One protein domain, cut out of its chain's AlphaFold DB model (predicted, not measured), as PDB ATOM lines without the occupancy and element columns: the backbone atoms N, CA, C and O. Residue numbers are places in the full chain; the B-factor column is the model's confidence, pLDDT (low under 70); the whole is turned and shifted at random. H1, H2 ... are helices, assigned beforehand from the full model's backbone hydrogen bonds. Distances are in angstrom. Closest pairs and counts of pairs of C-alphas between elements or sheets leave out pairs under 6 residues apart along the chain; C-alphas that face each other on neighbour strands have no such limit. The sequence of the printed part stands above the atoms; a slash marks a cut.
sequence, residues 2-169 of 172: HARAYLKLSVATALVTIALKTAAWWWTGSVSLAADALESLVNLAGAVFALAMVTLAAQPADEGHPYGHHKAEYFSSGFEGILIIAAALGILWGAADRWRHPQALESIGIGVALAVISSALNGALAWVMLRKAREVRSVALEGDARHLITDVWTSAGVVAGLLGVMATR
ATOM      1  N   HIS A   2      -4.964  18.193 -55.396       74.12
ATOM      2  CA  HIS A   2      -5.553  18.353 -54.058       74.12
ATOM      3  C   HIS A   2      -7.088  18.474 -54.031       74.12
ATOM      4  O   HIS A   2      -7.698  17.799 -53.215       74.12
ATOM      5  N   ALA A   3      -7.728  19.221 -54.943       86.31
ATOM      6  CA  ALA A   3      -9.189  19.415 -54.923       86.31
ATOM      7  C   ALA A   3      -9.996  18.100 -54.980       86.31
ATOM      8  O   ALA A   3     -10.921  17.904 -54.199       86.31
ATOM      9  N   ARG A   4      -9.579  17.147 -55.829       92.69
ATOM     10  CA  ARG A   4     -10.226  15.827 -55.945       92.69
ATOM     11  C   ARG A   4     -10.245  15.048 -54.627       92.69
ATOM     12  O   ARG A   4     -11.199  14.326 -54.374       92.69
ATOM     13  N   ALA A   5      -9.193  15.147 -53.813       94.12
ATOM     14  CA  ALA A   5      -9.132  14.429 -52.539       94.12
ATOM     15  C   ALA A   5     -10.172  14.968 -51.545       94.12
ATOM     16  O   ALA A   5     -10.852  14.182 -50.893       94.12
ATOM     17  N   TYR A   6     -10.348  16.292 -51.495       95.56
ATOM     18  CA  TYR A   6     -11.374  16.923 -50.665       95.56
ATOM     19  C   TYR A   6     -12.789  16.642 -51.170       95.56
ATOM     20  O   TYR A   6     -13.662  16.371 -50.361       95.56
ATOM     21  N   LEU A   7     -13.011  16.599 -52.486       95.62
ATOM     22  CA  LEU A   7     -14.314  16.214 -53.045       95.62
ATOM     23  C   LEU A   7     -14.648  14.735 -52.793       95.62
ATOM     24  O   LEU A   7     -15.788  14.401 -52.506       95.62
ATOM     25  N   LYS A   8     -13.657  13.834 -52.813       96.81
ATOM     26  CA  LYS A   8     -13.855  12.442 -52.364       96.81
ATOM     27  C   LYS A   8     -14.231  12.366 -50.886       96.81
ATOM     28  O   LYS A   8     -15.085  11.562 -50.522       96.81
ATOM     29  N   LEU A   9     -13.595  13.189 -50.051       96.88
ATOM     30  CA  LEU A   9     -13.966  13.310 -48.645       96.88
ATOM     31  C   LEU A   9     -15.393  13.860 -48.504       96.88
ATOM     32  O   LEU A   9     -16.142  13.327 -47.698       96.88
ATOM     33  N   SER A  10     -15.788  14.827 -49.336       96.81
ATOM     34  CA  SER A  10     -17.158  15.347 -49.396       96.81
ATOM     35  C   SER A  10     -18.179  14.265 -49.721       96.81
ATOM     36  O   SER A  10     -19.116  14.066 -48.956       96.81
ATOM     37  N   VAL A  11     -17.929  13.443 -50.744       98.06
ATOM     38  CA  VAL A  11     -18.773  12.276 -51.057       98.06
ATOM     39  C   VAL A  11     -18.868  11.306 -49.870       98.06
ATOM     40  O   VAL A  11     -19.958  10.847 -49.534       98.06
ATOM     41  N   ALA A  12     -17.750  10.999 -49.206       97.88
ATOM     42  CA  ALA A  12     -17.753  10.106 -48.047       97.88
ATOM     43  C   ALA A  12     -18.547  10.691 -46.865       97.88
ATOM     44  O   ALA A  12     -19.356   9.991 -46.256       97.88
ATOM     45  N   THR A  13     -18.361  11.977 -46.565       97.50
ATOM     46  CA  THR A  13     -19.113  12.688 -45.526       97.50
ATOM     47  C   THR A  13     -20.596  12.780 -45.876       97.50
ATOM     48  O   THR A  13     -21.428  12.574 -44.998       97.50
ATOM     49  N   ALA A  14     -20.950  13.002 -47.143       97.31
ATOM     50  CA  ALA A  14     -22.333  13.008 -47.605       97.31
ATOM     51  C   ALA A  14     -23.010  11.650 -47.352       97.31
ATOM     52  O   ALA A  14     -24.097  11.599 -46.792       97.31
ATOM     53  N   LEU A  15     -22.341  10.531 -47.647       98.12
ATOM     54  CA  LEU A  15     -22.875   9.194 -47.348       98.12
ATOM     55  C   LEU A  15     -23.099   8.970 -45.845       98.12
ATOM     56  O   LEU A  15     -24.128   8.424 -45.443       98.12
ATOM     57  N   VAL A  16     -22.154   9.406 -45.008       97.94
ATOM     58  CA  VAL A  16     -22.282   9.308 -43.546       97.94
ATOM     59  C   VAL A  16     -23.434  10.177 -43.039       97.94
ATOM     60  O   VAL A  16     -24.241   9.718 -42.234       97.94
ATOM     61  N   THR A  17     -23.540  11.416 -43.511       96.75
ATOM     62  CA  THR A  17     -24.596  12.345 -43.087       96.75
ATOM     63  C   THR A  17     -25.976  11.907 -43.566       96.75
ATOM     64  O   THR A  17     -26.910  11.964 -42.773       96.75
ATOM     65  N   ILE A  18     -26.103  11.341 -44.771       97.25
ATOM     66  CA  ILE A  18     -27.340  10.688 -45.234       97.25
ATOM     67  C   ILE A  18     -27.770   9.599 -44.254       97.25
ATOM     68  O   ILE A  18     -28.929   9.572 -43.838       97.25
ATOM     69  N   ALA A  19     -26.856   8.715 -43.847       97.19
ATOM     70  CA  ALA A  19     -27.179   7.651 -42.903       97.19
ATOM     71  C   ALA A  19     -27.636   8.213 -41.544       97.19
ATOM     72  O   ALA A  19     -28.653   7.775 -41.006       97.19
ATOM     73  N   LEU A  20     -26.931   9.221 -41.015       96.06
ATOM     74  CA  LEU A  20     -27.269   9.860 -39.740       96.06
ATOM     75  C   LEU A  20     -28.619  10.586 -39.787       96.06
ATOM     76  O   LEU A  20     -29.450  10.375 -38.905       96.06
ATOM     77  N   LYS A  21     -28.860  11.417 -40.807       94.50
ATOM     78  CA  LYS A  21     -30.109  12.178 -40.957       94.50
ATOM     79  C   LYS A  21     -31.295  11.256 -41.248       94.50
ATOM     80  O   LYS A  21     -32.366  11.441 -40.679       94.50
ATOM     81  N   THR A  22     -31.097  10.201 -42.041       94.31
ATOM     82  CA  THR A  22     -32.135   9.185 -42.281       94.31
ATOM     83  C   THR A  22     -32.485   8.435 -40.997       94.31
ATOM     84  O   THR A  22     -33.663   8.243 -40.712       94.31
ATOM     85  N   ALA A  23     -31.495   8.062 -40.176       92.94
ATOM     86  CA  ALA A  23     -31.746   7.458 -38.867       92.94
ATOM     87  C   ALA A  23     -32.478   8.424 -37.918       92.94
ATOM     88  O   ALA A  23     -33.406   8.018 -37.216       92.94
ATOM     89  N   ALA A  24     -32.113   9.711 -37.939       91.00
ATOM     90  CA  ALA A  24     -32.788  10.754 -37.173       91.00
ATOM     91  C   ALA A  24     -34.262  10.875 -37.570       91.00
ATOM     92  O   ALA A  24     -35.137  10.910 -36.708       91.00
ATOM     93  N   TRP A  25     -34.554  10.894 -38.869       90.31
ATOM     94  CA  TRP A  25     -35.923  10.884 -39.368       90.31
ATOM     95  C   TRP A  25     -36.668   9.605 -38.968       90.31
ATOM     96  O   TRP A  25     -37.747   9.697 -38.388       90.31
ATOM     97  N   TRP A  26     -36.084   8.430 -39.208       88.81
ATOM     98  CA  TRP A  26     -36.725   7.138 -38.955       88.81
ATOM     99  C   TRP A  26     -37.162   6.965 -37.495       88.81
ATOM    100  O   TRP A  26     -38.244   6.453 -37.229       88.81
ATOM    101  N   TRP A  27     -36.343   7.408 -36.539       86.19
ATOM    102  CA  TRP A  27     -36.668   7.300 -35.113       86.19
ATOM    103  C   TRP A  27     -37.632   8.362 -34.593       86.19
ATOM    104  O   TRP A  27     -38.249   8.144 -33.554       86.19
ATOM    105  N   THR A  28     -37.748   9.504 -35.270       84.81
ATOM    106  CA  THR A  28     -38.594  10.617 -34.807       84.81
ATOM    107  C   THR A  28     -39.903  10.762 -35.576       84.81
ATOM    108  O   THR A  28     -40.785  11.509 -35.156       84.81
ATOM    109  N   GLY A  29     -40.004  10.154 -36.761       81.25
ATOM    110  CA  GLY A  29     -41.088  10.416 -37.710       81.25
ATOM    111  C   GLY A  29     -41.153  11.876 -38.184       81.25
ATOM    112  O   GLY A  29     -42.119  12.279 -38.826       81.25
ATOM    113  N   SER A  30     -40.147  12.702 -37.875       82.81
ATOM    114  CA  SER A  30     -40.209  14.142 -38.111       82.81
ATOM    115  C   SER A  30     -40.035  14.465 -39.588       82.81
ATOM    116  O   SER A  30     -38.947  14.316 -40.138       82.81
ATOM    117  N   VAL A  31     -41.081  15.010 -40.213       82.44
ATOM    118  CA  VAL A  31     -41.013  15.518 -41.597       82.44
ATOM    119  C   VAL A  31     -39.898  16.556 -41.777       82.44
ATOM    120  O   VAL A  31     -39.259  16.581 -42.822       82.44
ATOM    121  N   SER A  32     -39.601  17.377 -40.763       84.44
ATOM    122  CA  SER A  32     -38.505  18.355 -40.856       84.44
ATOM    123  C   SER A  32     -37.133  17.679 -40.920       84.44
ATOM    124  O   SER A  32     -36.270  18.130 -41.663       84.44
ATOM    125  N   LEU A  33     -36.942  16.575 -40.185       88.75
ATOM    126  CA  LEU A  33     -35.724  15.760 -40.281       88.75
ATOM    127  C   LEU A  33     -35.703  14.915 -41.564       88.75
ATOM    128  O   LEU A  33     -34.631  14.636 -42.088       88.75
ATOM    129  N   ALA A  34     -36.870  14.552 -42.105       88.25
ATOM    130  CA  ALA A  34     -36.981  13.914 -43.416       88.25
ATOM    131  C   ALA A  34     -36.508  14.852 -44.534       88.25
ATOM    132  O   ALA A  34     -35.722  14.451 -45.386       88.25
ATOM    133  N   ALA A  35     -36.958  16.111 -44.509       87.25
ATOM    134  CA  ALA A  35     -36.520  17.137 -45.450       87.25
ATOM    135  C   ALA A  35     -35.007  17.377 -45.341       87.25
ATOM    136  O   ALA A  35     -34.320  17.412 -46.356       87.25
ATOM    137  N   ASP A  36     -34.481  17.440 -44.116       89.94
ATOM    138  CA  ASP A  36     -33.044  17.558 -43.859       89.94
ATOM    139  C   ASP A  36     -32.244  16.346 -44.394       89.94
ATOM    140  O   ASP A  36     -31.152  16.489 -44.949       89.94
ATOM    141  N   ALA A  37     -32.800  15.134 -44.293       92.38
ATOM    142  CA  ALA A  37     -32.214  13.936 -44.890       92.38
ATOM    143  C   ALA A  37     -32.249  13.973 -46.430       92.38
ATOM    144  O   ALA A  37     -31.268  13.600 -47.072       92.38
ATOM    145  N   LEU A  38     -33.332  14.458 -47.042       91.38
ATOM    146  CA  LEU A  38     -33.409  14.633 -48.496       91.38
ATOM    147  C   LEU A  38     -32.395  15.670 -48.999       91.38
ATOM    148  O   LEU A  38     -31.762  15.432 -50.025       91.38
ATOM    149  N   GLU A  39     -32.165  16.751 -48.252       91.25
ATOM    150  CA  GLU A  39     -31.116  17.738 -48.552       91.25
ATOM    151  C   GLU A  39     -29.732  17.081 -48.640       91.25
ATOM    152  O   GLU A  39     -28.950  17.339 -49.552       91.25
ATOM    153  N   SER A  40     -29.434  16.125 -47.755       93.38
ATOM    154  CA  SER A  40     -28.146  15.423 -47.804       93.38
ATOM    155  C   SER A  40     -27.947  14.560 -49.062       93.38
ATOM    156  O   SER A  40     -26.804  14.326 -49.463       93.38
ATOM    157  N   LEU A  41     -29.024  14.155 -49.749       94.00
ATOM    158  CA  LEU A  41     -28.928  13.542 -51.083       94.00
ATOM    159  C   LEU A  41     -28.518  14.565 -52.145       94.00
ATOM    160  O   LEU A  41     -27.754  14.232 -53.052       94.00
ATOM    161  N   VAL A  42     -28.996  15.805 -52.021       93.19
ATOM    162  CA  VAL A  42     -28.607  16.927 -52.882       93.19
ATOM    163  C   VAL A  42     -27.116  17.228 -52.700       93.19
ATOM    164  O   VAL A  42     -26.402  17.347 -53.696       93.19
ATOM    165  N   ASN A  43     -26.620  17.220 -51.457       94.56
ATOM    166  CA  ASN A  43     -25.189  17.348 -51.152       94.56
ATOM    167  C   ASN A  43     -24.365  16.227 -51.804       94.56
ATOM    168  O   ASN A  43     -23.348  16.490 -52.440       94.56
ATOM    169  N   LEU A  44     -24.815  14.970 -51.707       96.75
ATOM    170  CA  LEU A  44     -24.132  13.849 -52.361       96.75
ATOM    171  C   LEU A  44     -24.103  14.013 -53.887       96.75
ATOM    172  O   LEU A  44     -23.059  13.798 -54.505       96.75
ATOM    173  N   ALA A  45     -25.230  14.388 -54.496       96.38
ATOM    174  CA  ALA A  45     -25.320  14.609 -55.935       96.38
ATOM    175  C   ALA A  45     -24.388  15.744 -56.393       96.38
ATOM    176  O   ALA A  45     -23.662  15.572 -57.377       96.38
ATOM    177  N   GLY A  46     -24.359  16.857 -55.653       96.25
ATOM    178  CA  GLY A  46     -23.439  17.976 -55.862       96.25
ATOM    179  C   GLY A  46     -21.978  17.538 -55.776       96.25
ATOM    180  O   GLY A  46     -21.242  17.681 -56.752       96.25
ATOM    181  N   ALA A  47     -21.583  16.881 -54.682       96.44
ATOM    182  CA  ALA A  47     -20.214  16.424 -54.453       96.44
ATOM    183  C   ALA A  47     -19.729  15.412 -55.506       96.44
ATOM    184  O   ALA A  47     -18.589  15.487 -55.977       96.44
ATOM    185  N   VAL A  48     -20.584  14.465 -55.918       97.62
ATOM    186  CA  VAL A  48     -20.263  13.496 -56.982       97.62
ATOM    187  C   VAL A  48     -20.080  14.209 -58.318       97.62
ATOM    188  O   VAL A  48     -19.107  13.940 -59.029       97.62
ATOM    189  N   PHE A  49     -20.980  15.131 -58.660       97.12
ATOM    190  CA  PHE A  49     -20.888  15.877 -59.910       97.12
ATOM    191  C   PHE A  49     -19.665  16.803 -59.926       97.12
ATOM    192  O   PHE A  49     -18.919  16.823 -60.906       97.12
ATOM    193  N   ALA A  50     -19.376  17.478 -58.814       96.06
ATOM    194  CA  ALA A  50     -18.171  18.275 -58.627       96.06
ATOM    195  C   ALA A  50     -16.905  17.434 -58.782       96.06
ATOM    196  O   ALA A  50     -15.984  17.814 -59.511       96.06
ATOM    197  N   LEU A  51     -16.863  16.250 -58.166       96.62
ATOM    198  CA  LEU A  51     -15.751  15.320 -58.328       96.62
ATOM    199  C   LEU A  51     -15.583  14.897 -59.792       96.62
ATOM    200  O   LEU A  51     -14.447  14.840 -60.272       96.62
ATOM    201  N   ALA A  52     -16.675  14.633 -60.510       96.06
ATOM    202  CA  ALA A  52     -16.642  14.286 -61.929       96.06
ATOM    203  C   ALA A  52     -16.117  15.448 -62.788       96.06
ATOM    204  O   ALA A  52     -15.206  15.243 -63.592       96.06
ATOM    205  N   MET A  53     -16.605  16.672 -62.573       95.44
ATOM    206  CA  MET A  53     -16.193  17.856 -63.335       95.44
ATOM    207  C   MET A  53     -14.742  18.251 -63.064       95.44
ATOM    208  O   MET A  53     -13.995  18.492 -64.006       95.44
ATOM    209  N   VAL A  54     -14.284  18.221 -61.808       94.44
ATOM    210  CA  VAL A  54     -12.856  18.403 -61.474       94.44
ATOM    211  C   VAL A  54     -12.013  17.254 -62.032       94.44
ATOM    212  O   VAL A  54     -10.824  17.410 -62.332       94.44
ATOM    213  N   THR A  55     -12.601  16.065 -62.185       93.50
ATOM    214  CA  THR A  55     -11.916  14.944 -62.823       93.50
ATOM    215  C   THR A  55     -11.724  15.181 -64.313       93.50
ATOM    216  O   THR A  55     -10.598  15.042 -64.792       93.50
ATOM    217  N   LEU A  56     -12.764  15.620 -65.011       92.75
ATOM    218  CA  LEU A  56     -12.703  16.000 -66.416       92.75
ATOM    219  C   LEU A  56     -11.764  17.193 -66.644       92.75
ATOM    220  O   LEU A  56     -10.882  17.124 -67.490       92.75
ATOM    221  N   ALA A  57     -11.859  18.234 -65.817       91.31
ATOM    222  CA  ALA A  57     -11.064  19.456 -65.938       91.31
ATOM    223  C   ALA A  57      -9.548  19.242 -65.817       91.31
ATOM    224  O   ALA A  57      -8.767  20.033 -66.340       91.31
ATOM    225  N   ALA A  58      -9.126  18.176 -65.134       90.12
ATOM    226  CA  ALA A  58      -7.719  17.823 -64.978       90.12
ATOM    227  C   ALA A  58      -7.166  16.944 -66.118       90.12
ATOM    228  O   ALA A  58      -6.007  16.534 -66.041       90.12
ATOM    229  N   GLN A  59      -7.969  16.616 -67.136       89.44
ATOM    230  CA  GLN A  59      -7.483  15.926 -68.331       89.44
ATOM    231  C   GLN A  59      -6.628  16.873 -69.196       89.44
ATOM    232  O   GLN A  59      -6.915  18.074 -69.256       89.44
ATOM    233  N   PRO A  60      -5.563  16.360 -69.844       86.81
ATOM    234  CA  PRO A  60      -4.747  17.149 -70.762       86.81
ATOM    235  C   PRO A  60      -5.561  17.597 -71.986       86.81
ATOM    236  O   PRO A  60      -6.656  17.100 -72.232       86.81
ATOM    237  N   ALA A  61      -5.025  18.553 -72.746       89.12
ATOM    238  CA  ALA A  61      -5.631  18.971 -74.007       89.12
ATOM    239  C   ALA A  61      -5.658  17.814 -75.019       89.12
ATOM    240  O   ALA A  61      -4.715  17.025 -75.090       89.12
ATOM    241  N   ASP A  62      -6.737  17.745 -75.793       90.94
ATOM    242  CA  ASP A  62      -6.952  16.763 -76.856       90.94
ATOM    243  C   ASP A  62      -7.386  17.463 -78.155       90.94
ATOM    244  O   ASP A  62      -7.528  18.687 -78.197       90.94
ATOM    245  N   GLU A  63      -7.574  16.698 -79.232       88.12
ATOM    246  CA  GLU A  63      -7.955  17.239 -80.545       88.12
ATOM    247  C   GLU A  63      -9.307  17.974 -80.529       88.12
ATOM    248  O   GLU A  63      -9.491  18.940 -81.271       88.12
ATOM    249  N   GLY A  64     -10.242  17.561 -79.665       87.62
ATOM    250  CA  GLY A  64     -11.537  18.224 -79.489       87.62
ATOM    251  C   GLY A  64     -11.465  19.463 -78.591       87.62
ATOM    252  O   GLY A  64     -12.299  20.361 -78.710       87.62
ATOM    253  N   HIS A  65     -10.459  19.538 -77.716       88.75
ATOM    254  CA  HIS A  65     -10.252  20.609 -76.745       88.75
ATOM    255  C   HIS A  65      -8.781  21.062 -76.728       88.75
ATOM    256  O   HIS A  65      -8.062  20.798 -75.755       88.75
ATOM    257  N   PRO A  66      -8.334  21.834 -77.741       86.88
ATOM    258  CA  PRO A  66      -6.947  22.304 -77.842       86.88
ATOM    259  C   PRO A  66      -6.501  23.175 -76.657       86.88
ATOM    260  O   PRO A  66      -5.317  23.267 -76.349       86.88
ATOM    261  N   TYR A  67      -7.458  23.808 -75.972       84.94
ATOM    262  CA  TYR A  67      -7.234  24.637 -74.782       84.94
ATOM    263  C   TYR A  67      -7.420  23.872 -73.454       84.94
ATOM    264  O   TYR A  67      -7.395  24.474 -72.377       84.94
ATOM    265  N   GLY A  68      -7.616  22.552 -73.514       89.38
ATOM    266  CA  GLY A  68      -7.858  21.686 -72.363       89.38
ATOM    267  C   GLY A  68      -9.269  21.787 -71.777       89.38
ATOM    268  O   GLY A  68     -10.098  22.600 -72.183       89.38
ATOM    269  N   HIS A  69      -9.521  20.961 -70.762       90.00
ATOM    270  CA  HIS A  69     -10.853  20.741 -70.182       90.00
ATOM    271  C   HIS A  69     -11.180  21.622 -68.973       90.00
ATOM    272  O   HIS A  69     -12.231  21.468 -68.360       90.00
ATOM    273  N   HIS A  70     -10.314  22.570 -68.617       85.44
ATOM    274  CA  HIS A  70     -10.426  23.376 -67.392       85.44
ATOM    275  C   HIS A  70     -11.784  24.086 -67.217       85.44
ATOM    276  O   HIS A  70     -12.222  24.316 -66.091       85.44
ATOM    277  N   LYS A  71     -12.488  24.403 -68.315       87.81
ATOM    278  CA  LYS A  71     -13.827  25.014 -68.266       87.81
ATOM    279  C   LYS A  71     -14.924  24.073 -67.754       87.81
ATOM    280  O   LYS A  71     -15.958  24.565 -67.309       87.81
ATOM    281  N   ALA A  72     -14.706  22.755 -67.778       91.06
ATOM    282  CA  ALA A  72     -15.650  21.762 -67.265       91.06
ATOM    283  C   ALA A  72     -15.996  22.006 -65.790       91.06
ATOM    284  O   ALA A  72     -17.123  21.777 -65.367       91.06
ATOM    285  N   GLU A  73     -15.058  22.549 -65.011       91.56
ATOM    286  CA  GLU A  73     -15.270  22.813 -63.590       91.56
ATOM    287  C   GLU A  73     -16.409  23.815 -63.322       91.56
ATOM    288  O   GLU A  73     -17.150  23.651 -62.355       91.56
ATOM    289  N   TYR A  74     -16.629  24.794 -64.205       90.94
ATOM    290  CA  TYR A  74     -17.718  25.770 -64.054       90.94
ATOM    291  C   TYR A  74     -19.111  25.147 -64.187       90.94
ATOM    292  O   TYR A  74     -20.063  25.647 -63.584       90.94
ATOM    293  N   PHE A  75     -19.242  24.038 -64.925       93.31
ATOM    294  CA  PHE A  75     -20.509  23.309 -65.001       93.31
ATOM    295  C   PHE A  75     -20.915  22.758 -63.635       93.31
ATOM    296  O   PHE A  75     -22.108  22.702 -63.348       93.31
ATOM    297  N   SER A  76     -19.946  22.428 -62.771       91.81
ATOM    298  CA  SER A  76     -20.218  21.994 -61.399       91.81
ATOM    299  C   SER A  76     -20.999  23.041 -60.621       91.81
ATOM    300  O   SER A  76     -22.028  22.729 -60.037       91.81
ATOM    301  N   SER A  77     -20.542  24.293 -60.641       88.62
ATOM    302  CA  SER A  77     -21.182  25.373 -59.885       88.62
ATOM    303  C   SER A  77     -22.570  25.712 -60.425       88.62
ATOM    304  O   SER A  77     -23.466  26.031 -59.650       88.62
ATOM    305  N   GLY A  78     -22.770  25.619 -61.745       91.88
ATOM    306  CA  GLY A  78     -24.092  25.783 -62.353       91.88
ATOM    307  C   GLY A  78     -25.061  24.668 -61.953       91.88
ATOM    308  O   GLY A  78     -26.193  24.948 -61.560       91.88
ATOM    309  N   PHE A  79     -24.606  23.413 -62.004       94.12
ATOM    310  CA  PHE A  79     -25.391  22.253 -61.579       94.12
ATOM    311  C   PHE A  79     -25.759  22.328 -60.096       94.12
ATOM    312  O   PHE A  79     -26.915  22.138 -59.731       94.12
ATOM    313  N   GLU A  80     -24.802  22.690 -59.248       92.62
ATOM    314  CA  GLU A  80     -25.027  22.869 -57.817       92.62
ATOM    315  C   GLU A  80     -26.003  24.012 -57.515       92.62
ATOM    316  O   GLU A  80     -26.893  23.862 -56.686       92.62
ATOM    317  N   GLY A  81     -25.929  25.124 -58.254       91.75
ATOM    318  CA  GLY A  81     -26.917  26.200 -58.145       91.75
ATOM    319  C   GLY A  81     -28.348  25.739 -58.453       91.75
ATOM    320  O   GLY A  81     -29.281  26.114 -57.743       91.75
ATOM    321  N   ILE A  82     -28.531  24.892 -59.473       94.38
ATOM    322  CA  ILE A  82     -29.839  24.294 -59.802       94.38
ATOM    323  C   ILE A  82     -30.324  23.399 -58.660       94.38
ATOM    324  O   ILE A  82     -31.490  23.478 -58.269       94.38
ATOM    325  N   LEU A  83     -29.432  22.572 -58.119       92.00
ATOM    326  CA  LEU A  83     -29.722  21.686 -57.000       92.00
ATOM    327  C   LEU A  83     -30.162  22.459 -55.748       92.00
ATOM    328  O   LEU A  83     -31.187  22.113 -55.168       92.00
ATOM    329  N   ILE A  84     -29.472  23.547 -55.398       89.19
ATOM    330  CA  ILE A  84     -29.838  24.429 -54.277       89.19
ATOM    331  C   ILE A  84     -31.229  25.046 -54.482       89.19
ATOM    332  O   ILE A  84     -32.031  25.110 -53.551       89.19
ATOM    333  N   ILE A  85     -31.551  25.494 -55.699       92.12
ATOM    334  CA  ILE A  85     -32.886  26.033 -56.001       92.12
ATOM    335  C   ILE A  85     -33.952  24.943 -55.841       92.12
ATOM    336  O   ILE A  85     -35.002  25.193 -55.246       92.12
ATOM    337  N   ALA A  86     -33.693  23.736 -56.346       90.62
ATOM    338  CA  ALA A  86     -34.614  22.610 -56.222       90.62
ATOM    339  C   ALA A  86     -34.844  22.220 -54.750       90.62
ATOM    340  O   ALA A  86     -35.993  22.057 -54.335       90.62
ATOM    341  N   ALA A  87     -33.773  22.150 -53.958       87.94
ATOM    342  CA  ALA A  87     -33.798  21.954 -52.511       87.94
ATOM    343  C   ALA A  87     -34.658  23.011 -51.804       87.94
ATOM    344  O   ALA A  87     -35.615  22.680 -51.102       87.94
ATOM    345  N   ALA A  88     -34.396  24.294 -52.068       88.31
ATOM    346  CA  ALA A  88     -35.145  25.401 -51.481       88.31
ATOM    347  C   ALA A  88     -36.649  25.325 -51.800       88.31
ATOM    348  O   ALA A  88     -37.482  25.523 -50.913       88.31
ATOM    349  N   LEU A  89     -37.017  24.995 -53.045       90.50
ATOM    350  CA  LEU A  89     -38.416  24.786 -53.433       90.50
ATOM    351  C   LEU A  89     -39.043  23.586 -52.706       90.50
ATOM    352  O   LEU A  89     -40.181  23.685 -52.247       90.50
ATOM    353  N   GLY A  90     -38.303  22.483 -52.559       85.56
ATOM    354  CA  GLY A  90     -38.737  21.310 -51.798       85.56
ATOM    355  C   GLY A  90     -39.001  21.629 -50.324       85.56
ATOM    356  O   GLY A  90     -40.049  21.260 -49.792       85.56
ATOM    357  N   ILE A  91     -38.106  22.387 -49.685       82.88
ATOM    358  CA  ILE A  91     -38.255  22.847 -48.296       82.88
ATOM    359  C   ILE A  91     -39.491  23.741 -48.149       82.88
ATOM    360  O   ILE A  91     -40.294  23.529 -47.240       82.88
ATOM    361  N   LEU A  92     -39.683  24.715 -49.047       87.81
ATOM    362  CA  LEU A  92     -40.858  25.595 -49.025       87.81
ATOM    363  C   LEU A  92     -42.162  24.812 -49.184       87.81
ATOM    364  O   LEU A  92     -43.142  25.090 -48.489       87.81
ATOM    365  N   TRP A  93     -42.177  23.821 -50.077       85.94
ATOM    366  CA  TRP A  93     -43.340  22.969 -50.279       85.94
ATOM    367  C   TRP A  93     -43.652  22.125 -49.037       85.94
ATOM    368  O   TRP A  93     -44.791  22.149 -48.565       85.94
ATOM    369  N   GLY A  94     -42.647  21.469 -48.450       81.62
ATOM    370  CA  GLY A  94     -42.802  20.699 -47.211       81.62
ATOM    371  C   GLY A  94     -43.240  21.561 -46.021       81.62
ATOM    372  O   GLY A  94     -44.095  21.153 -45.233       81.62
ATOM    373  N   ALA A  95     -42.729  22.791 -45.917       83.12
ATOM    374  CA  ALA A  95     -43.157  23.750 -44.901       83.12
ATOM    375  C   ALA A  95     -44.629  24.165 -45.082       83.12
ATOM    376  O   ALA A  95     -45.383  24.217 -44.107       83.12
ATOM    377  N   ALA A  96     -45.059  24.424 -46.321       87.19
ATOM    378  CA  ALA A  96     -46.441  24.787 -46.632       87.19
ATOM    379  C   ALA A  96     -47.427  23.634 -46.387       87.19
ATOM    380  O   ALA A  96     -48.560  23.879 -45.972       87.19
ATOM    381  N   ASP A  97     -47.023  22.389 -46.644       83.44
ATOM    382  CA  ASP A  97     -47.837  21.216 -46.319       83.44
ATOM    383  C   ASP A  97     -47.990  21.042 -44.802       83.44
ATOM    384  O   ASP A  97     -49.107  20.924 -44.301       83.44
ATOM    385  N   ARG A  98     -46.894  21.168 -44.044       76.75
ATOM    386  CA  ARG A  98     -46.907  21.041 -42.579       76.75
ATOM    387  C   ARG A  98     -47.746  22.109 -41.881       76.75
ATOM    388  O   ARG A  98     -48.336  21.840 -40.838       76.75
ATOM    389  N   TRP A  99     -47.821  23.312 -42.447       81.81
ATOM    390  CA  TRP A  99     -48.723  24.342 -41.934       81.81
ATOM    391  C   TRP A  99     -50.198  23.930 -42.101       81.81
ATOM    392  O   TRP A  99     -51.017  24.199 -41.225       81.81
ATOM    393  N   ARG A 100     -50.551  23.228 -43.183       87.38
ATOM    394  CA  ARG A 100     -51.923  22.742 -43.411       87.38
ATOM    395  C   ARG A 100     -52.242  21.463 -42.634       87.38
ATOM    396  O   ARG A 100     -53.385  21.294 -42.219       87.38
ATOM    397  N   HIS A 101     -51.249  20.605 -42.412       79.81
ATOM    398  CA  HIS A 101     -51.390  19.314 -41.736       79.81
ATOM    399  C   HIS A 101     -50.430  19.209 -40.538       79.81
ATOM    400  O   HIS A 101     -49.357  18.607 -40.650       79.81
ATOM    401  N   PRO A 102     -50.783  19.783 -39.370       76.81
ATOM    402  CA  PRO A 102     -49.963  19.664 -38.172       76.81
ATOM    403  C   PRO A 102     -49.832  18.196 -37.757       76.81
ATOM    404  O   PRO A 102     -50.829  17.497 -37.585       76.81
ATOM    405  N   GLN A 103     -48.598  17.735 -37.571       69.56
ATOM    406  CA  GLN A 103     -48.301  16.391 -37.080       69.56
ATOM    407  C   GLN A 103     -47.563  16.471 -35.747       69.56
ATOM    408  O   GLN A 103     -46.628  17.269 -35.595       69.56
ATOM    409  N   ALA A 104     -47.981  15.626 -34.803       66.12
ATOM    410  CA  ALA A 104     -47.284  15.441 -33.539       66.12
ATOM    411  C   ALA A 104     -45.876  14.884 -33.793       66.12
ATOM    412  O   ALA A 104     -45.658  14.089 -34.707       66.12
ATOM    413  N   LEU A 105     -44.909  15.346 -33.007       68.44
ATOM    414  CA  LEU A 105     -43.526  14.888 -33.073       68.44
ATOM    415  C   LEU A 105     -43.306  13.847 -31.976       68.44
ATOM    416  O   LEU A 105     -43.399  14.179 -30.795       68.44
ATOM    417  N   GLU A 106     -42.966  12.616 -32.350       61.31
ATOM    418  CA  GLU A 106     -42.595  11.575 -31.391       61.31
ATOM    419  C   GLU A 106     -41.064  11.539 -31.215       61.31
ATOM    420  O   GLU A 106     -40.299  11.647 -32.169       61.31
ATOM    421  N   SER A 107     -40.587  11.409 -29.972       61.94
ATOM    422  CA  SER A 107     -39.173  11.129 -29.646       61.94
ATOM    423  C   SER A 107     -38.108  12.112 -30.196       61.94
ATOM    424  O   SER A 107     -37.096  11.722 -30.772       61.94
ATOM    425  N   ILE A 108     -38.267  13.419 -29.962       71.75
ATOM    426  CA  ILE A 108     -37.400  14.474 -30.539       71.75
ATOM    427  C   ILE A 108     -35.910  14.369 -30.124       71.75
ATOM    428  O   ILE A 108     -35.021  14.745 -30.890       71.75
ATOM    429  N   GLY A 109     -35.610  13.848 -28.928       78.88
ATOM    430  CA  GLY A 109     -34.280  13.960 -28.309       78.88
ATOM    431  C   GLY A 109     -33.134  13.327 -29.110       78.88
ATOM    432  O   GLY A 109     -32.128  13.985 -29.376       78.88
ATOM    433  N   ILE A 110     -33.285  12.066 -29.529       84.31
ATOM    434  CA  ILE A 110     -32.232  11.356 -30.277       84.31
ATOM    435  C   ILE A 110     -32.093  11.920 -31.699       84.31
ATOM    436  O   ILE A 110     -30.973  12.067 -32.190       84.31
ATOM    437  N   GLY A 111     -33.204  12.295 -32.345       86.94
ATOM    438  CA  GLY A 111     -33.171  12.882 -33.686       86.94
ATOM    439  C   GLY A 111     -32.410  14.205 -33.737       86.94
ATOM    440  O   GLY A 111     -31.598  14.408 -34.638       86.94
ATOM    441  N   VAL A 112     -32.595  15.073 -32.736       88.06
ATOM    442  CA  VAL A 112     -31.837  16.331 -32.632       88.06
ATOM    443  C   VAL A 112     -30.343  16.064 -32.451       88.06
ATOM    444  O   VAL A 112     -29.531  16.700 -33.120       88.06
ATOM    445  N   ALA A 113     -29.960  15.106 -31.602       91.50
ATOM    446  CA  ALA A 113     -28.551  14.767 -31.404       91.50
ATOM    447  C   ALA A 113     -27.885  14.295 -32.710       91.50
ATOM    448  O   ALA A 113     -26.804  14.769 -33.059       91.50
ATOM    449  N   LEU A 114     -28.552  13.416 -33.467       92.94
ATOM    450  CA  LEU A 114     -28.063  12.943 -34.764       92.94
ATOM    451  C   LEU A 114     -27.962  14.068 -35.803       92.94
ATOM    452  O   LEU A 114     -26.954  14.153 -36.506       92.94
ATOM    453  N   ALA A 115     -28.956  14.961 -35.867       90.50
ATOM    454  CA  ALA A 115     -28.939  16.118 -36.764       90.50
ATOM    455  C   ALA A 115     -27.781  17.078 -36.442       90.50
ATOM    456  O   ALA A 115     -27.082  17.542 -37.346       90.50
ATOM    457  N   VAL A 116     -27.513  17.324 -35.154       94.06
ATOM    458  CA  VAL A 116     -26.385  18.152 -34.701       94.06
ATOM    459  C   VAL A 116     -25.045  17.509 -35.058       94.06
ATOM    460  O   VAL A 116     -24.171  18.196 -35.583       94.06
ATOM    461  N   ILE A 117     -24.878  16.203 -34.830       96.00
ATOM    462  CA  ILE A 117     -23.653  15.478 -35.206       96.00
ATOM    463  C   ILE A 117     -23.439  15.552 -36.721       96.00
ATOM    464  O   ILE A 117     -22.345  15.892 -37.170       96.00
ATOM    465  N   SER A 118     -24.484  15.294 -37.510       95.12
ATOM    466  CA  SER A 118     -24.428  15.402 -38.969       95.12
ATOM    467  C   SER A 118     -24.037  16.812 -39.424       95.12
ATOM    468  O   SER A 118     -23.157  16.967 -40.270       95.12
ATOM    469  N   SER A 119     -24.643  17.845 -38.836       95.00
ATOM    470  CA  SER A 119     -24.335  19.248 -39.142       95.00
ATOM    471  C   SER A 119     -22.894  19.604 -38.776       95.00
ATOM    472  O   SER A 119     -22.209  20.293 -39.527       95.00
ATOM    473  N   ALA A 120     -22.390  19.105 -37.646       97.19
ATOM    474  CA  ALA A 120     -21.008  19.328 -37.236       97.19
ATOM    475  C   ALA A 120     -20.009  18.701 -38.222       97.19
ATOM    476  O   ALA A 120     -18.993  19.327 -38.531       97.19
ATOM    477  N   LEU A 121     -20.305  17.508 -38.755       97.56
ATOM    478  CA  LEU A 121     -19.487  16.870 -39.792       97.56
ATOM    479  C   LEU A 121     -19.444  17.712 -41.073       97.56
ATOM    480  O   LEU A 121     -18.350  17.990 -41.572       97.56
ATOM    481  N   ASN A 122     -20.603  18.170 -41.561       97.25
ATOM    482  CA  ASN A 122     -20.680  19.043 -42.737       97.25
ATOM    483  C   ASN A 122     -19.947  20.367 -42.501       97.25
ATOM    484  O   ASN A 122     -19.130  20.767 -43.327       97.25
ATOM    485  N   GLY A 123     -20.142  21.010 -41.349       97.44
ATOM    486  CA  GLY A 123     -19.479  22.270 -41.009       97.44
ATOM    487  C   GLY A 123     -17.959  22.147 -40.891       97.44
ATOM    488  O   GLY A 123     -17.226  22.990 -41.415       97.44
ATOM    489  N   ALA A 124     -17.470  21.082 -40.252       97.62
ATOM    490  CA  ALA A 124     -16.038  20.816 -40.136       97.62
ATOM    491  C   ALA A 124     -15.399  20.595 -41.512       97.62
ATOM    492  O   ALA A 124     -14.370  21.199 -41.828       97.62
ATOM    493  N   LEU A 125     -16.032  19.773 -42.353       97.69
ATOM    494  CA  LEU A 125     -15.575  19.527 -43.714       97.69
ATOM    495  C   LEU A 125     -15.591  20.815 -44.548       97.69
ATOM    496  O   LEU A 125     -14.582  21.158 -45.169       97.69
ATOM    497  N   ALA A 126     -16.701  21.550 -44.522       97.19
ATOM    498  CA  ALA A 126     -16.876  22.773 -45.288       97.19
ATOM    499  C   ALA A 126     -15.815  23.821 -44.942       97.19
ATOM    500  O   ALA A 126     -15.255  24.463 -45.829       97.19
ATOM    501  N   TRP A 127     -15.463  23.955 -43.662       96.50
ATOM    502  CA  TRP A 127     -14.404  24.859 -43.221       96.50
ATOM    503  C   TRP A 127     -13.037  24.500 -43.815       96.50
ATOM    504  O   TRP A 127     -12.319  25.382 -44.302       96.50
ATOM    505  N   VAL A 128     -12.683  23.212 -43.819       96.06
ATOM    506  CA  VAL A 128     -11.436  22.731 -44.433       96.06
ATOM    507  C   VAL A 128     -11.460  22.960 -45.947       96.06
ATOM    508  O   VAL A 128     -10.488  23.469 -46.514       96.06
ATOM    509  N   MET A 129     -12.574  22.639 -46.604       96.00
ATOM    510  CA  MET A 129     -12.730  22.801 -48.047       96.00
ATOM    511  C   MET A 129     -12.667  24.264 -48.481       96.00
ATOM    512  O   MET A 129     -11.948  24.572 -49.423       96.00
ATOM    513  N   LEU A 130     -13.326  25.184 -47.772       95.56
ATOM    514  CA  LEU A 130     -13.345  26.612 -48.108       95.56
ATOM    515  C   LEU A 130     -11.956  27.257 -47.980       95.56
ATOM    516  O   LEU A 130     -11.601  28.186 -48.714       95.56
ATOM    517  N   ARG A 131     -11.143  26.787 -47.026       93.75
ATOM    518  CA  ARG A 131      -9.729  27.177 -46.931       93.75
ATOM    519  C   ARG A 131      -8.966  26.678 -48.146       93.75
ATOM    520  O   ARG A 131      -8.317  27.470 -48.824       93.75
ATOM    521  N   LYS A 132      -9.114  25.393 -48.473       94.50
ATOM    522  CA  LYS A 132      -8.366  24.798 -49.575       94.50
ATOM    523  C   LYS A 132      -8.784  25.318 -50.946       94.50
ATOM    524  O   LYS A 132      -7.917  25.524 -51.788       94.50
ATOM    525  N   ALA A 133     -10.072  25.565 -51.165       93.44
ATOM    526  CA  ALA A 133     -10.626  26.062 -52.421       93.44
ATOM    527  C   ALA A 133      -9.976  27.377 -52.854       93.44
ATOM    528  O   ALA A 133      -9.625  27.528 -54.022       93.44
ATOM    529  N   ARG A 134      -9.707  28.273 -51.896       89.69
ATOM    530  CA  ARG A 134      -9.002  29.539 -52.141       89.69
ATOM    531  C   ARG A 134      -7.542  29.342 -52.537       89.69
ATOM    532  O   ARG A 134      -7.059  30.041 -53.420       89.69
ATOM    533  N   GLU A 135      -6.855  28.370 -51.938       91.44
ATOM    534  CA  GLU A 135      -5.464  28.047 -52.286       91.44
ATOM    535  C   GLU A 135      -5.343  27.424 -53.681       91.44
ATOM    536  O   GLU A 135      -4.414  27.734 -54.422       91.44
ATOM    537  N   VAL A 136      -6.270  26.531 -54.044       91.31
ATOM    538  CA  VAL A 136      -6.220  25.794 -55.320       91.31
ATOM    539  C   VAL A 136      -7.034  26.453 -56.436       91.31
ATOM    540  O   VAL A 136      -7.036  25.938 -57.549       91.31
ATOM    541  N   ARG A 137      -7.709  27.575 -56.143       90.44
ATOM    542  CA  ARG A 137      -8.584  28.342 -57.051       90.44
ATOM    543  C   ARG A 137      -9.609  27.464 -57.786       90.44
ATOM    544  O   ARG A 137      -9.823  27.630 -58.981       90.44
ATOM    545  N   SER A 138     -10.215  26.526 -57.055       92.56
ATOM    546  CA  SER A 138     -11.206  25.577 -57.578       92.56
ATOM    547  C   SER A 138     -12.618  26.074 -57.286       92.56
ATOM    548  O   SER A 138     -13.029  26.136 -56.126       92.56
ATOM    549  N   VAL A 139     -13.350  26.417 -58.345       92.25
ATOM    550  CA  VAL A 139     -14.724  26.931 -58.261       92.25
ATOM    551  C   VAL A 139     -15.690  25.818 -57.844       92.25
ATOM    552  O   VAL A 139     -16.611  26.071 -57.071       92.25
ATOM    553  N   ALA A 140     -15.450  24.576 -58.279       94.00
ATOM    554  CA  ALA A 140     -16.263  23.433 -57.866       94.00
ATOM    555  C   ALA A 140     -16.093  23.131 -56.371       94.00
ATOM    556  O   ALA A 140     -17.079  22.956 -55.665       94.00
ATOM    557  N   LEU A 141     -14.850  23.134 -55.866       95.12
ATOM    558  CA  LEU A 141     -14.589  22.906 -54.442       95.12
ATOM    559  C   LEU A 141     -15.140  24.040 -53.566       95.12
ATOM    560  O   LEU A 141     -15.583  23.793 -52.447       95.12
ATOM    561  N   GLU A 142     -15.090  25.282 -54.052       94.81
ATOM    562  CA  GLU A 142     -15.679  26.422 -53.351       94.81
ATOM    563  C   GLU A 142     -17.212  26.360 -53.329       94.81
ATOM    564  O   GLU A 142     -17.804  26.663 -52.293       94.81
ATOM    565  N   GLY A 143     -17.836  25.961 -54.443       94.00
ATOM    566  CA  GLY A 143     -19.282  25.758 -54.556       94.00
ATOM    567  C   GLY A 143     -19.794  24.746 -53.535       94.00
ATOM    568  O   GLY A 143     -20.587  25.119 -52.670       94.00
ATOM    569  N   ASP A 144     -19.227  23.540 -53.557       95.25
ATOM    570  CA  ASP A 144     -19.581  22.437 -52.652       95.25
ATOM    571  C   ASP A 144     -19.386  22.847 -51.178       95.25
ATOM    572  O   ASP A 144     -20.258  22.673 -50.330       95.25
ATOM    573  N   ALA A 145     -18.280  23.534 -50.856       95.75
ATOM    574  CA  ALA A 145     -18.034  24.029 -49.500       95.75
ATOM    575  C   ALA A 145     -19.076  25.061 -49.028       95.75
ATOM    576  O   ALA A 145     -19.487  25.047 -47.867       95.75
ATOM    577  N   ARG A 146     -19.494  25.988 -49.897       95.19
ATOM    578  CA  ARG A 146     -20.510  27.001 -49.559       95.19
ATOM    579  C   ARG A 146     -21.897  26.382 -49.414       95.19
ATOM    580  O   ARG A 146     -22.663  26.816 -48.552       95.19
ATOM    581  N   HIS A 147     -22.203  25.372 -50.219       94.88
ATOM    582  CA  HIS A 147     -23.435  24.613 -50.097       94.88
ATOM    583  C   HIS A 147     -23.493  23.879 -48.750       94.88
ATOM    584  O   HIS A 147     -24.440  24.098 -47.998       94.88
ATOM    585  N   LEU A 148     -22.428  23.169 -48.356       95.69
ATOM    586  CA  LEU A 148     -22.344  22.530 -47.036       95.69
ATOM    587  C   LEU A 148     -22.494  23.526 -45.872       95.69
ATOM    588  O   LEU A 148     -23.123  23.207 -44.869       95.69
ATOM    589  N   ILE A 149     -21.960  24.750 -45.982       95.19
ATOM    590  CA  ILE A 149     -22.203  25.801 -44.969       95.19
ATOM    591  C   ILE A 149     -23.692  26.159 -44.899       95.19
ATOM    592  O   ILE A 149     -24.223  26.369 -43.810       95.19
ATOM    593  N   THR A 150     -24.357  26.247 -46.049       92.12
ATOM    594  CA  THR A 150     -25.789  26.561 -46.123       92.12
ATOM    595  C   THR A 150     -26.625  25.436 -45.509       92.12
ATOM    596  O   THR A 150     -27.507  25.739 -44.709       92.12
ATOM    597  N   ASP A 151     -26.279  24.169 -45.765       92.69
ATOM    598  CA  ASP A 151     -26.884  22.988 -45.121       92.69
ATOM    599  C   ASP A 151     -26.763  23.039 -43.588       92.69
ATOM    600  O   ASP A 151     -27.715  22.742 -42.870       92.69
ATOM    601  N   VAL A 152     -25.623  23.489 -43.052       94.88
ATOM    602  CA  VAL A 152     -25.458  23.661 -41.598       94.88
ATOM    603  C   VAL A 152     -26.418  24.716 -41.046       94.88
ATOM    604  O   VAL A 152     -26.997  24.519 -39.977       94.88
ATOM    605  N   TRP A 153     -26.615  25.830 -41.756       93.12
ATOM    606  CA  TRP A 153     -27.550  26.875 -41.334       93.12
ATOM    607  C   TRP A 153     -29.010  26.426 -41.413       93.12
ATOM    608  O   TRP A 153     -29.776  26.699 -40.486       93.12
ATOM    609  N   THR A 154     -29.403  25.724 -42.478       89.62
ATOM    610  CA  THR A 154     -30.764  25.182 -42.612       89.62
ATOM    611  C   THR A 154     -31.030  24.116 -41.547       89.62
ATOM    612  O   THR A 154     -32.048  24.196 -40.853       89.62
ATOM    613  N   SER A 155     -30.077  23.209 -41.311       89.25
ATOM    614  CA  SER A 155     -30.141  22.192 -40.250       89.25
ATOM    615  C   SER A 155     -30.242  22.823 -38.855       89.25
ATOM    616  O   SER A 155     -31.052  22.402 -38.026       89.25
ATOM    617  N   ALA A 156     -29.472  23.884 -38.584       91.56
ATOM    618  CA  ALA A 156     -29.561  24.629 -37.329       91.56
ATOM    619  C   ALA A 156     -30.947  25.266 -37.133       91.56
ATOM    620  O   ALA A 156     -31.478  25.245 -36.022       91.56
ATOM    621  N   GLY A 157     -31.561  25.776 -38.206       90.25
ATOM    622  CA  GLY A 157     -32.942  26.261 -38.195       90.25
ATOM    623  C   GLY A 157     -33.949  25.167 -37.828       90.25
ATOM    624  O   GLY A 157     -34.821  25.395 -36.986       90.25
ATOM    625  N   VAL A 158     -33.795  23.961 -38.385       87.44
ATOM    626  CA  VAL A 158     -34.622  22.791 -38.035       87.44
ATOM    627  C   VAL A 158     -34.463  22.434 -36.557       87.44
ATOM    628  O   VAL A 158     -35.463  22.298 -35.850       87.44
ATOM    629  N   VAL A 159     -33.227  22.334 -36.061       88.69
ATOM    630  CA  VAL A 159     -32.941  22.025 -34.649       88.69
ATOM    631  C   VAL A 159     -33.531  23.081 -33.716       88.69
ATOM    632  O   VAL A 159     -34.197  22.731 -32.743       88.69
ATOM    633  N   ALA A 160     -33.348  24.368 -34.020       89.50
ATOM    634  CA  ALA A 160     -33.923  25.457 -33.235       89.50
ATOM    635  C   ALA A 160     -35.459  25.395 -33.209       89.50
ATOM    636  O   ALA A 160     -36.062  25.551 -32.147       89.50
ATOM    637  N   GLY A 161     -36.094  25.098 -34.349       86.62
ATOM    638  CA  GLY A 161     -37.539  24.889 -34.437       86.62
ATOM    639  C   GLY A 161     -38.023  23.727 -33.566       86.62
ATOM    640  O   GLY A 161     -38.975  23.885 -32.803       86.62
ATOM    641  N   LEU A 162     -37.334  22.582 -33.613       83.75
ATOM    642  CA  LEU A 162     -37.651  21.411 -32.786       83.75
ATOM    643  C   LEU A 162     -37.510  21.711 -31.287       83.75
ATOM    644  O   LEU A 162     -38.401  21.376 -30.507       83.75
ATOM    645  N   LEU A 163     -36.436  22.395 -30.880       85.12
ATOM    646  CA  LEU A 163     -36.235  22.816 -29.489       85.12
ATOM    647  C   LEU A 163     -37.306  23.816 -29.026       85.12
ATOM    648  O   LEU A 163     -37.776  23.727 -27.892       85.12
ATOM    649  N   GLY A 164     -37.740  24.729 -29.900       85.06
ATOM    650  CA  GLY A 164     -38.838  25.656 -29.618       85.06
ATOM    651  C   GLY A 164     -40.165  24.938 -29.357       85.06
ATOM    652  O   GLY A 164     -40.873  25.270 -28.402       85.06
ATOM    653  N   VAL A 165     -40.479  23.902 -30.142       80.19
ATOM    654  CA  VAL A 165     -41.663  23.051 -29.922       80.19
ATOM    655  C   VAL A 165     -41.561  22.291 -28.595       80.19
ATOM    656  O   VAL A 165     -42.537  22.233 -27.846       80.19
ATOM    657  N   MET A 166     -40.376  21.770 -28.252       76.75
ATOM    658  CA  MET A 166     -40.145  21.101 -26.963       76.75
ATOM    659  C   MET A 166     -40.361  22.043 -25.774       76.75
ATOM    660  O   MET A 166     -41.003  21.666 -24.795       76.75
ATOM    661  N   ALA A 167     -39.852  23.275 -25.859       80.88
ATOM    662  CA  ALA A 167     -39.967  24.263 -24.789       80.88
ATOM    663  C   ALA A 167     -41.416  24.729 -24.562       80.88
ATOM    664  O   ALA A 167     -41.810  24.999 -23.429       80.88
ATOM    665  N   THR A 168     -42.218  24.800 -25.625       77.25
ATOM    666  CA  THR A 168     -43.605  25.296 -25.584       77.25
ATOM    667  C   THR A 168     -44.646  24.213 -25.291       77.25
ATOM    668  O   THR A 168     -45.823  24.537 -25.160       77.25
ATOM    669  N   ARG A 169     -44.240  22.939 -25.153       63.94
ATOM    670  CA  ARG A 169     -45.129  21.769 -24.983       63.94
ATOM    671  C   ARG A 169     -46.221  21.636 -26.054       63.94
ATOM    672  O   ARG A 169     -47.192  20.925 -25.839       63.94
TER     673      ARG A 169
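This is residues 2 to 169 of the 172 residues of the protein "Cation transporter" of Rubrivivax sp (UniProt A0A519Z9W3). Five long helices stand side by side as an up-and-down bundle, each running against the one before it: H3, H2, H1 and H4 make a curved row, and H5 packs on its inner side. Beyond one end of the bundle, residues 62 to 67 of the link between H2 and H3 stick out. The printed part has 168 residues and no named strand; its class is all helix. It is compact, with a radius of gyration of the C-alphas of 17.8 A, and rod-shaped, spanning 65 by 28 by 22 A.

H1, residues 2 to 28, begins at C-alpha 2 (-5.553, 18.353, -54.058) and is 39.0 A long. H2 is residues 31 to 57, 38.8 A; H3 is residues 72 to 100, 43.4 A; H4 is residues 108 to 136, 41.4 A. H5, residues 139 to 168, is 43.6 A long and ends at C-alpha 168 (-43.605, 25.296, -25.584).

H1 and H2 form a hairpin and touch, the C-alphas of Lys 21 and Ala 37 closest at 4.8 A. H2 and H3, a hairpin too, touch at a shallow tilt of 8 degrees, closest at the C-alphas of Met 53 and Glu 73, 5.0 A. H1 touches H4, C-alphas 24 and 111 closest at 4.1 A; H1 and H3 are apart. H5, the hub, forms a hairpin with H4, C-alphas 126 and 145 closest at 4.5 A, and touches H2, C-alphas 50 and 140 closest at 5.6 A. H3 touches H5 with residues 73 to 84 alone, Ser 76 and Ala 140 having the closest C-alphas, 5.5 A. H1 and H5 only just touch, with 3 pairs of C-alphas within 8 A, closest at Ala 3 and Leu 141, 6.4 A. Every O i to N i+4 pair is within hydrogen-bond range in H5, against 22 of 23 in H1 and H2 and 23 of 25 in H3 and H4.

The two C-alphas farthest apart, those of Glu 63 and Arg 169, are 67.0 A apart. The printed part has no cut; the link from H2 to H3, 14 residues, is long. The pLDDT is under 70 at residues 103 to 107 and residue 169.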